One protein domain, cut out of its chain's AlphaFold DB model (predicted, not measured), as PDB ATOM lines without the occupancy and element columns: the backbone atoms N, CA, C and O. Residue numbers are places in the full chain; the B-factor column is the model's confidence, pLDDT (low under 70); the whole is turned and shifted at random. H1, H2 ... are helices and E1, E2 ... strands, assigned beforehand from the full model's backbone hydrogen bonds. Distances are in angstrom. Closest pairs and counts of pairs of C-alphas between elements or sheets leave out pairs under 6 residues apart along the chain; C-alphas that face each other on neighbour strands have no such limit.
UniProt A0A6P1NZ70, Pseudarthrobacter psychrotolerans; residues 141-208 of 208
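AT A GLANCE: This is residues 141 to 208 of the 208 residues of a protein of Pseudarthrobacter psychrotolerans (UniProt A0A6P1NZ70). What is the shape? H1, H2 and a strand hairpin, E1 with E2, stand in a row with H2 in the middle, and residues 159 to 170 fold back past the helices. What makes it up? The printed part has 68 residues, with H1, H2, E1, E2 in that order, an antiparallel sheet and mixed class. It is compact, radius of gyration of the C-alphas 12.4 A, spanning 37 by 29 by 20 A.

HOW THE PARTS SIT: How do the helices stand? H1, residues 145 to 158, and H2, residues 171 to 187, only just touch, with 3 pairs of C-alphas within 8 A; the closest are Tyr 150 and Leu 177, 7.2 A. Every O i to N i+4 pair in both is within hydrogen-bond range. And the strands? E1, residues 191 to 199, and E2, residues 202 to 207, form a hairpin, N 197 and O 204 being 2.8 A apart. The closest C-alphas of H2 and E2 are Gln 182 and Gly 205, 6.9 A.

IN THESE COORDINATES: Where does H1 begin? C-alpha 145 is at (252.617, 224.242, 193.609). Where does E2 end? C-alpha 207 is at (240.208, 217.914, 170.742). How long is H2? It measures 24.2 A.

THE WHOLE: Which link is long? H1 to H2. Where is confidence low? Residues 200 to 201 and 208 are under 70.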
ATOM      1  N   PRO A 141     257.077 227.998 196.786       93.62
ATOM      2  CA  PRO A 141     256.385 228.574 197.930       93.62
ATOM      3  C   PRO A 141     255.069 227.847 198.227       93.62
ATOM      4  O   PRO A 141     254.395 227.354 197.316       93.62
ATOM      5  N   GLU A 142     254.683 227.821 199.499       87.75
ATOM      6  CA  GLU A 142     253.431 227.207 199.940       87.75
ATOM      7  C   GLU A 142     252.229 227.778 199.168       87.75
ATOM      8  O   GLU A 142     252.153 228.977 198.898       87.75
ATOM      9  N   GLY A 143     251.320 226.898 198.742       87.25
ATOM     10  CA  GLY A 143     250.143 227.261 197.946       87.25
ATOM     11  C   GLY A 143     250.399 227.524 196.456       87.25
ATOM     12  O   GLY A 143     249.440 227.607 195.701       87.25
ATOM     13  N   THR A 144     251.654 227.596 195.994       92.75
ATOM     14  CA  THR A 144     251.968 227.907 194.579       92.75
ATOM     15  C   THR A 144     252.260 226.677 193.714       92.75
ATOM     16  O   THR A 144     252.435 226.798 192.501       92.75
ATOM     17  N   ALA A 145     252.309 225.484 194.317       91.81
ATOM     18  CA  ALA A 145     252.617 224.242 193.609       91.81
ATOM     19  C   ALA A 145     251.669 223.960 192.427       91.81
ATOM     20  O   ALA A 145     252.185 223.663 191.346       91.81
ATOM     21  N   PRO A 146     250.330 224.096 192.567       93.12
ATOM     22  CA  PRO A 146     249.412 223.829 191.459       93.12
ATOM     23  C   PRO A 146     249.646 224.765 190.274       93.12
ATOM     24  O   PRO A 146     249.711 224.313 189.133       93.12
ATOM     25  N   ASP A 147     249.848 226.058 190.540       93.38
ATOM     26  CA  ASP A 147     250.124 227.050 189.501       93.38
ATOM     27  C   ASP A 147     251.440 226.768 188.781       93.38
ATOM     28  O   ASP A 147     251.495 226.804 187.552       93.38
ATOM     29  N   ARG A 148     252.501 226.451 189.530       94.00
ATOM     30  CA  ARG A 148     253.808 226.144 188.948       94.00
ATOM     31  C   ARG A 148     253.764 224.878 188.092       94.00
ATOM     32  O   ARG A 148     254.320 224.876 186.997       94.00
ATOM     33  N   ALA A 149     253.095 223.829 188.569       94.31
ATOM     34  CA  ALA A 149     252.921 222.586 187.823       94.31
ATOM     35  C   ALA A 149     252.086 222.804 186.552       94.31
ATOM     36  O   ALA A 149     252.435 222.290 185.492       94.31
ATOM     37  N   TYR A 150     251.034 223.625 186.635       95.31
ATOM     38  CA  TYR A 150     250.223 223.987 185.477       95.31
ATOM     39  C   TYR A 150     251.024 224.742 184.414       95.31
ATOM     40  O   TYR A 150     250.905 224.432 183.233       95.31
ATOM     41  N   GLN A 151     251.845 225.721 184.813       94.44
ATOM     42  CA  GLN A 151     252.675 226.465 183.862       94.44
ATOM     43  C   GLN A 151     253.681 225.555 183.154       94.44
ATOM     44  O   GLN A 151     253.761 225.609 181.932       94.44
ATOM     45  N   ALA A 152     254.363 224.672 183.891       93.75
ATOM     46  CA  ALA A 152     255.283 223.699 183.299       93.75
ATOM     47  C   ALA A 152     254.568 222.772 182.298       93.75
ATOM     48  O   ALA A 152     255.019 222.600 181.172       93.75
ATOM     49  N   TRP A 153     253.394 222.250 182.665       95.25
ATOM     50  CA  TRP A 153     252.587 221.431 181.758       95.25
ATOM     51  C   TRP A 153     252.108 222.209 180.518       95.25
ATOM     52  O   TRP A 153     252.089 221.672 179.410       95.25
ATOM     53  N   MET A 154     251.736 223.483 180.666       93.44
ATOM     54  CA  MET A 154     251.357 224.344 179.540       93.44
ATOM     55  C   MET A 154     252.539 224.651 178.613       93.44
ATOM     56  O   MET A 154     252.332 224.795 177.409       93.44
ATOM     57  N   GLU A 155     253.754 224.784 179.147       93.81
ATOM     58  CA  GLU A 155     254.985 224.928 178.360       93.81
ATOM     59  C   GLU A 155     255.244 223.664 177.538       93.81
ATOM     60  O   GLU A 155     255.293 223.759 176.312       93.81
ATOM     61  N   ASP A 156     255.236 222.487 178.173       94.06
ATOM     62  CA  ASP A 156     255.332 221.191 177.485       94.06
ATOM     63  C   ASP A 156     254.279 221.063 176.372       94.06
ATOM     64  O   ASP A 156     254.553 220.635 175.250       94.06
ATOM     65  N   THR A 157     253.052 221.482 176.678       90.69
ATOM     66  CA  THR A 157     251.918 221.428 175.756       90.69
ATOM     67  C   THR A 157     252.120 222.347 174.549       90.69
ATOM     68  O   THR A 157     251.735 221.978 173.440       90.69
ATOM     69  N   LYS A 158     252.724 223.530 174.727       89.44
ATOM     70  CA  LYS A 158     253.074 224.452 173.628       89.44
ATOM     71  C   LYS A 158     254.228 223.930 172.773       89.44
ATOM     72  O   LYS A 158     254.279 224.258 171.593       89.44
ATOM     73  N   GLU A 159     255.119 223.135 173.353       92.38
ATOM     74  CA  GLU A 159     256.205 222.444 172.647       92.38
ATOM     75  C   GLU A 159     255.755 221.118 171.999       92.38
ATOM     76  O   GLU A 159     256.579 220.364 171.486       92.38
ATOM     77  N   ASP A 160     254.446 220.833 172.005       88.88
ATOM     78  CA  ASP A 160     253.837 219.603 171.485       88.88
ATOM     79  C   ASP A 160     254.390 218.311 172.120       88.88
ATOM     80  O   ASP A 160     254.362 217.226 171.527       88.88
ATOM     81  N   ILE A 161     254.836 218.393 173.377       90.31
ATOM     82  CA  ILE A 161     255.231 217.231 174.171       90.31
ATOM     83  C   ILE A 161     253.967 216.486 174.617       90.31
ATOM     84  O   ILE A 161     253.225 216.916 175.497       90.31
ATOM     85  N   THR A 162     253.723 215.319 174.021       82.12
ATOM     86  CA  THR A 162     252.504 214.522 174.258       82.12
ATOM     87  C   THR A 162     252.568 213.621 175.493       82.12
ATOM     88  O   THR A 162     251.552 213.068 175.907       82.12
ATOM     89  N   ALA A 163     253.749 213.473 176.096       84.44
ATOM     90  CA  ALA A 163     253.991 212.614 177.255       84.44
ATOM     91  C   ALA A 163     254.022 213.388 178.591       84.44
ATOM     92  O   ALA A 163     254.679 212.942 179.531       84.44
ATOM     93  N   SER A 164     253.342 214.537 178.679       90.00
ATOM     94  CA  SER A 164     253.245 215.337 179.908       90.00
ATOM     95  C   SER A 164     251.902 215.109 180.607       90.00
ATOM     96  O   SER A 164     250.838 215.198 179.991       90.00
ATOM     97  N   LEU A 165     251.949 214.792 181.904       91.00
ATOM     98  CA  LEU A 165     250.778 214.493 182.729       91.00
ATOM     99  C   LEU A 165     250.774 215.376 183.979       91.00
ATOM    100  O   LEU A 165     251.732 215.375 184.749       91.00
ATOM    101  N   LEU A 166     249.659 216.069 184.208       92.69
ATOM    102  CA  LEU A 166     249.425 216.875 185.403       92.69
ATOM    103  C   LEU A 166     248.568 216.091 186.407       92.69
ATOM    104  O   LEU A 166     247.429 215.732 186.112       92.69
ATOM    105  N   ILE A 167     249.116 215.821 187.595       92.00
ATOM    106  CA  ILE A 167     248.451 215.078 188.678       92.00
ATOM    107  C   ILE A 167     248.386 215.967 189.923       92.00
ATOM    108  O   ILE A 167     249.353 216.659 190.239       92.00
ATOM    109  N   ALA A 168     247.271 215.923 190.654       91.81
ATOM    110  CA  ALA A 168     247.113 216.590 191.944       91.81
ATOM    111  C   ALA A 168     246.564 215.625 193.007       91.81
ATOM    112  O   ALA A 168     245.960 214.603 192.682       91.81
ATOM    113  N   GLY A 169     246.807 215.946 194.281       86.31
ATOM    114  CA  GLY A 169     246.483 215.074 195.417       86.31
ATOM    115  C   GLY A 169     245.001 215.026 195.801       86.31
ATOM    116  O   GLY A 169     244.603 214.137 196.549       86.31
ATOM    117  N   ASP A 170     244.180 215.949 195.302       89.12
ATOM    118  CA  ASP A 170     242.751 216.018 195.602       89.12
ATOM    119  C   ASP A 170     241.914 216.379 194.366       89.12
ATOM    120  O   ASP A 170     242.371 217.037 193.429       89.12
ATOM    121  N   ASN A 171     240.649 215.952 194.380       88.12
ATOM    122  CA  ASN A 171     239.732 216.136 193.254       88.12
ATOM    123  C   ASN A 171     239.357 217.604 193.002       88.12
ATOM    124  O   ASN A 171     238.983 217.931 191.877       88.12
ATOM    125  N   GLY A 172     239.415 218.468 194.023       89.50
ATOM    126  CA  GLY A 172     239.125 219.894 193.879       89.50
ATOM    127  C   GLY A 172     240.193 220.563 193.026       89.50
ATOM    128  O   GLY A 172     239.883 221.112 191.971       89.50
ATOM    129  N   THR A 173     241.459 220.378 193.402       90.81
ATOM    130  CA  THR A 173     242.612 220.858 192.633       90.81
ATOM    131  C   THR A 173     242.621 220.282 191.214       90.81
ATOM    132  O   THR A 173     242.833 221.024 190.258       90.81
ATOM    133  N   VAL A 174     242.335 218.982 191.034       90.62
ATOM    134  CA  VAL A 174     242.211 218.382 189.688       90.62
ATOM    135  C   VAL A 174     241.130 219.081 188.858       90.62
ATOM    136  O   VAL A 174     241.344 219.369 187.681       90.62
ATOM    137  N   ASN A 175     239.966 219.358 189.445       89.50
ATOM    138  CA  ASN A 175     238.876 220.028 188.744       89.50
ATOM    139  C   ASN A 175     239.250 221.458 188.329       89.50
ATOM    140  O   ASN A 175     239.034 221.829 187.176       89.50
ATOM    141  N   ASP A 176     239.853 222.227 189.233       91.19
ATOM    142  CA  ASP A 176     240.258 223.609 188.965       91.19
ATOM    143  C   ASP A 176     241.313 223.677 187.850       91.19
ATOM    144  O   ASP A 176     241.193 224.477 186.917       91.19
ATOM    145  N   LEU A 177     242.301 222.776 187.887       93.06
ATOM    146  CA  LEU A 177     243.316 222.646 186.842       93.06
ATOM    147  C   LEU A 177     242.710 222.219 185.498       93.06
ATOM    148  O   LEU A 177     243.080 222.772 184.464       93.06
ATOM    149  N   ASN A 178     241.751 221.288 185.496       91.81
ATOM    150  CA  ASN A 178     241.073 220.844 184.277       91.81
ATOM    151  C   ASN A 178     240.244 221.956 183.630       91.81
ATOM    152  O   ASN A 178     240.286 222.114 182.411       91.81
ATOM    153  N   ILE A 179     239.495 222.731 184.423       90.62
ATOM    154  CA  ILE A 179     238.719 223.870 183.912       90.62
ATOM    155  C   ILE A 179     239.663 224.885 183.270       90.62
ATOM    156  O   ILE A 179     239.431 225.315 182.138       90.62
ATOM    157  N   ARG A 180     240.753 225.229 183.963       93.00
ATOM    158  CA  ARG A 180     241.769 226.148 183.445       93.00
ATOM    159  C   ARG A 180     242.385 225.637 182.136       93.00
ATOM    160  O   ARG A 180     242.406 226.381 181.160       93.00
ATOM    161  N   ALA A 181     242.781 224.362 182.091       91.88
ATOM    162  CA  ALA A 181     243.342 223.719 180.900       91.88
ATOM    163  C   ALA A 181     242.387 223.783 179.704       91.88
ATOM    164  O   ALA A 181     242.800 224.129 178.600       91.88
ATOM    165  N   GLN A 182     241.102 223.479 179.908       89.00
ATOM    166  CA  GLN A 182     240.110 223.524 178.832       89.00
ATOM    167  C   GLN A 182     239.934 224.936 178.267       89.00
ATOM    168  O   GLN A 182     239.856 225.090 177.050       89.00
ATOM    169  N   LEU A 183     239.891 225.960 179.127       90.25
ATOM    170  CA  LEU A 183     239.759 227.353 178.697       90.25
ATOM    171  C   LEU A 183     240.986 227.823 177.908       90.25
ATOM    172  O   LEU A 183     240.831 228.387 176.824       90.25
ATOM    173  N   ASP A 184     242.190 227.546 178.409       91.44
ATOM    174  CA  ASP A 184     243.436 227.958 177.756       91.44
ATOM    175  C   ASP A 184     243.639 227.229 176.416       91.44
ATOM    176  O   ASP A 184     244.000 227.847 175.411       91.44
ATOM    177  N   LEU A 185     243.343 225.925 176.356       89.81
ATOM    178  CA  LEU A 185     243.428 225.148 175.116       89.81
ATOM    179  C   LEU A 185     242.364 225.548 174.092       89.81
ATOM    180  O   LEU A 185     242.643 225.531 172.892       89.81
ATOM    181  N   ALA A 186     241.165 225.929 174.534       89.06
ATOM    182  CA  ALA A 186     240.133 226.456 173.648       89.06
ATOM    183  C   ALA A 186     240.523 227.825 173.080       89.06
ATOM    184  O   ALA A 186     240.372 228.056 171.881       89.06
ATOM    185  N   ALA A 187     241.099 228.707 173.905       88.38
ATOM    186  CA  ALA A 187     241.639 229.988 173.448       88.38
ATOM    187  C   ALA A 187     242.783 229.806 172.433       88.38
ATOM    188  O   ALA A 187     242.913 230.596 171.498       88.38
ATOM    189  N   ALA A 188     243.574 228.738 172.578       87.12
ATOM    190  CA  ALA A 188     244.599 228.336 171.617       87.12
ATOM    191  C   ALA A 188     244.051 227.578 170.387       87.12
ATOM    192  O   ALA A 188     244.832 227.176 169.527       87.12
ATOM    193  N   GLY A 189     242.735 227.354 170.294       85.88
ATOM    194  CA  GLY A 189     242.093 226.650 169.179       85.88
ATOM    195  C   GLY A 189     242.335 225.137 169.136       85.88
ATOM    196  O   GLY A 189     242.065 224.517 168.113       85.88
ATOM    197  N   ARG A 190     242.842 224.535 170.220       83.50
ATOM    198  CA  ARG A 190     243.163 223.095 170.311       83.50
ATOM    199  C   ARG A 190     242.015 222.238 170.836       83.50
ATOM    200  O   ARG A 190     242.020 221.021 170.671       83.50
ATOM    201  N   VAL A 191     241.056 222.863 171.514       85.38
ATOM    202  CA  VAL A 191     239.869 222.209 172.071       85.38
ATOM    203  C   VAL A 191     238.630 222.941 171.583       85.38
ATOM    204  O   VAL A 191     238.541 224.164 171.676       85.38
ATOM    205  N   ASN A 192     237.651 222.184 171.096       82.75
ATOM    206  CA  ASN A 192     236.334 222.704 170.776       82.75
ATOM    207  C   ASN A 192     235.417 222.569 172.002       82.75
ATOM    208  O   ASN A 192     235.140 221.461 172.457       82.75
ATOM    209  N   LEU A 193     234.930 223.696 172.524       78.69
ATOM    210  CA  LEU A 193     233.993 223.720 173.655       78.69
ATOM    211  C   LEU A 193     232.526 223.528 173.238       78.69
ATOM    212  O   LEU A 193     231.690 223.226 174.085       78.69
ATOM    213  N   GLU A 194     232.196 223.674 171.953       77.62
ATOM    214  CA  GLU A 194     230.842 223.444 171.430       77.62
ATOM    215  C   GLU A 194     230.510 221.951 171.360       77.62
ATOM    216  O   GLU A 194     229.357 221.551 171.519       77.62
ATOM    217  N   THR A 195     231.533 221.116 171.157       78.38
ATOM    218  CA  THR A 195     231.404 219.660 171.211       78.38
ATOM    219  C   THR A 195     231.938 219.176 172.544       78.38
ATOM    220  O   THR A 195     233.136 219.252 172.805       78.38
ATOM    221  N   SER A 196     231.049 218.681 173.402       77.75
ATOM    222  CA  SER A 196     231.431 218.281 174.748       77.75
ATOM    223  C   SER A 196     230.916 216.904 175.146       77.75
ATOM    224  O   SER A 196     229.889 216.422 174.665       77.75
ATOM    225  N   VAL A 197     231.669 216.258 176.033       80.19
ATOM    226  CA  VAL A 197     231.361 214.946 176.602       80.19
ATOM    227  C   VAL A 197     231.120 215.102 178.099       80.19
ATOM    228  O   VAL A 197     231.901 215.740 178.806       80.19
ATOM    229  N   ASN A 198     230.039 214.492 178.589       78.44
ATOM    230  CA  ASN A 198     229.758 214.435 180.019       78.44
ATOM    231  C   ASN A 198     230.711 213.453 180.706       78.44
ATOM    232  O   ASN A 198     230.748 212.266 180.379       78.44
ATOM    233  N   LEU A 199     231.435 213.957 181.694       76.69
ATOM    234  CA  LEU A 199     232.260 213.193 182.614       76.69
ATOM    235  C   LEU A 199     231.517 213.005 183.939       76.69
ATOM    236  O   LEU A 199     230.583 213.733 184.270       76.69
ATOM    237  N   ARG A 200     231.973 212.048 184.752       66.00
ATOM    238  CA  ARG A 200     231.414 211.810 186.095       66.00
ATOM    239  C   ARG A 200     231.453 213.063 186.987       66.00
ATOM    240  O   ARG A 200     230.603 213.196 187.861       66.00
ATOM    241  N   SER A 201     232.430 213.943 186.780       64.50
ATOM    242  CA  SER A 201     232.676 215.144 187.586       64.50
ATOM    243  C   SER A 201     232.465 216.462 186.833       64.50
ATOM    244  O   SER A 201     232.756 217.511 187.394       64.50
ATOM    245  N   GLY A 202     231.982 216.447 185.586       71.12
ATOM    246  CA  GLY A 202     231.838 217.679 184.808       71.12
ATOM    247  C   GLY A 202     231.685 217.445 183.312       71.12
ATOM    248  O   GLY A 202     231.138 216.435 182.881       71.12
ATOM    249  N   VAL A 203     232.173 218.390 182.520       74.38
ATOM    250  CA  VAL A 203     232.094 218.376 181.058       74.38
ATOM    251  C   VAL A 203     233.498 218.589 180.495       74.38
ATOM    252  O   VAL A 203     234.290 219.329 181.079       74.38
ATOM    253  N   ALA A 204     233.827 217.921 179.392       76.62
ATOM    254  CA  ALA A 204     235.078 218.135 178.673       76.62
ATOM    255  C   ALA A 204     234.824 218.437 177.200       76.62
ATOM    256  O   ALA A 204     234.058 217.723 176.551       76.62
ATOM    257  N   GLY A 205     235.471 219.486 176.685       73.25
ATOM    258  CA  GLY A 205     235.530 219.761 175.250       73.25
ATOM    259  C   GLY A 205     236.331 218.693 174.502       73.25
ATOM    260  O   GLY A 205     237.197 218.032 175.080       73.25
ATOM    261  N   THR A 206     236.045 218.501 173.219       76.25
ATOM    262  CA  THR A 206     236.770 217.536 172.382       76.25
ATOM    263  C   THR A 206     237.958 218.196 171.687       76.25
ATOM    264  O   THR A 206     237.845 219.328 171.214       76.25
ATOM    265  N   GLY A 207     239.085 217.485 171.583       71.81
ATOM    266  CA  GLY A 207     240.208 217.914 170.742       71.81
ATOM    267  C   GLY A 207     239.789 218.040 169.273       71.81
ATOM    268  O   GLY A 207     238.898 217.314 168.825       71.81
ATOM    269  N   THR A 208     240.392 218.993 168.566       56.25
ATOM    270  CA  THR A 208     240.179 219.234 167.126       56.25
ATOM    271  C   THR A 208     240.968 218.278 166.249       56.25
ATOM    272  O   THR A 208     242.147 218.035 166.593       56.25
TER     273      THR A 208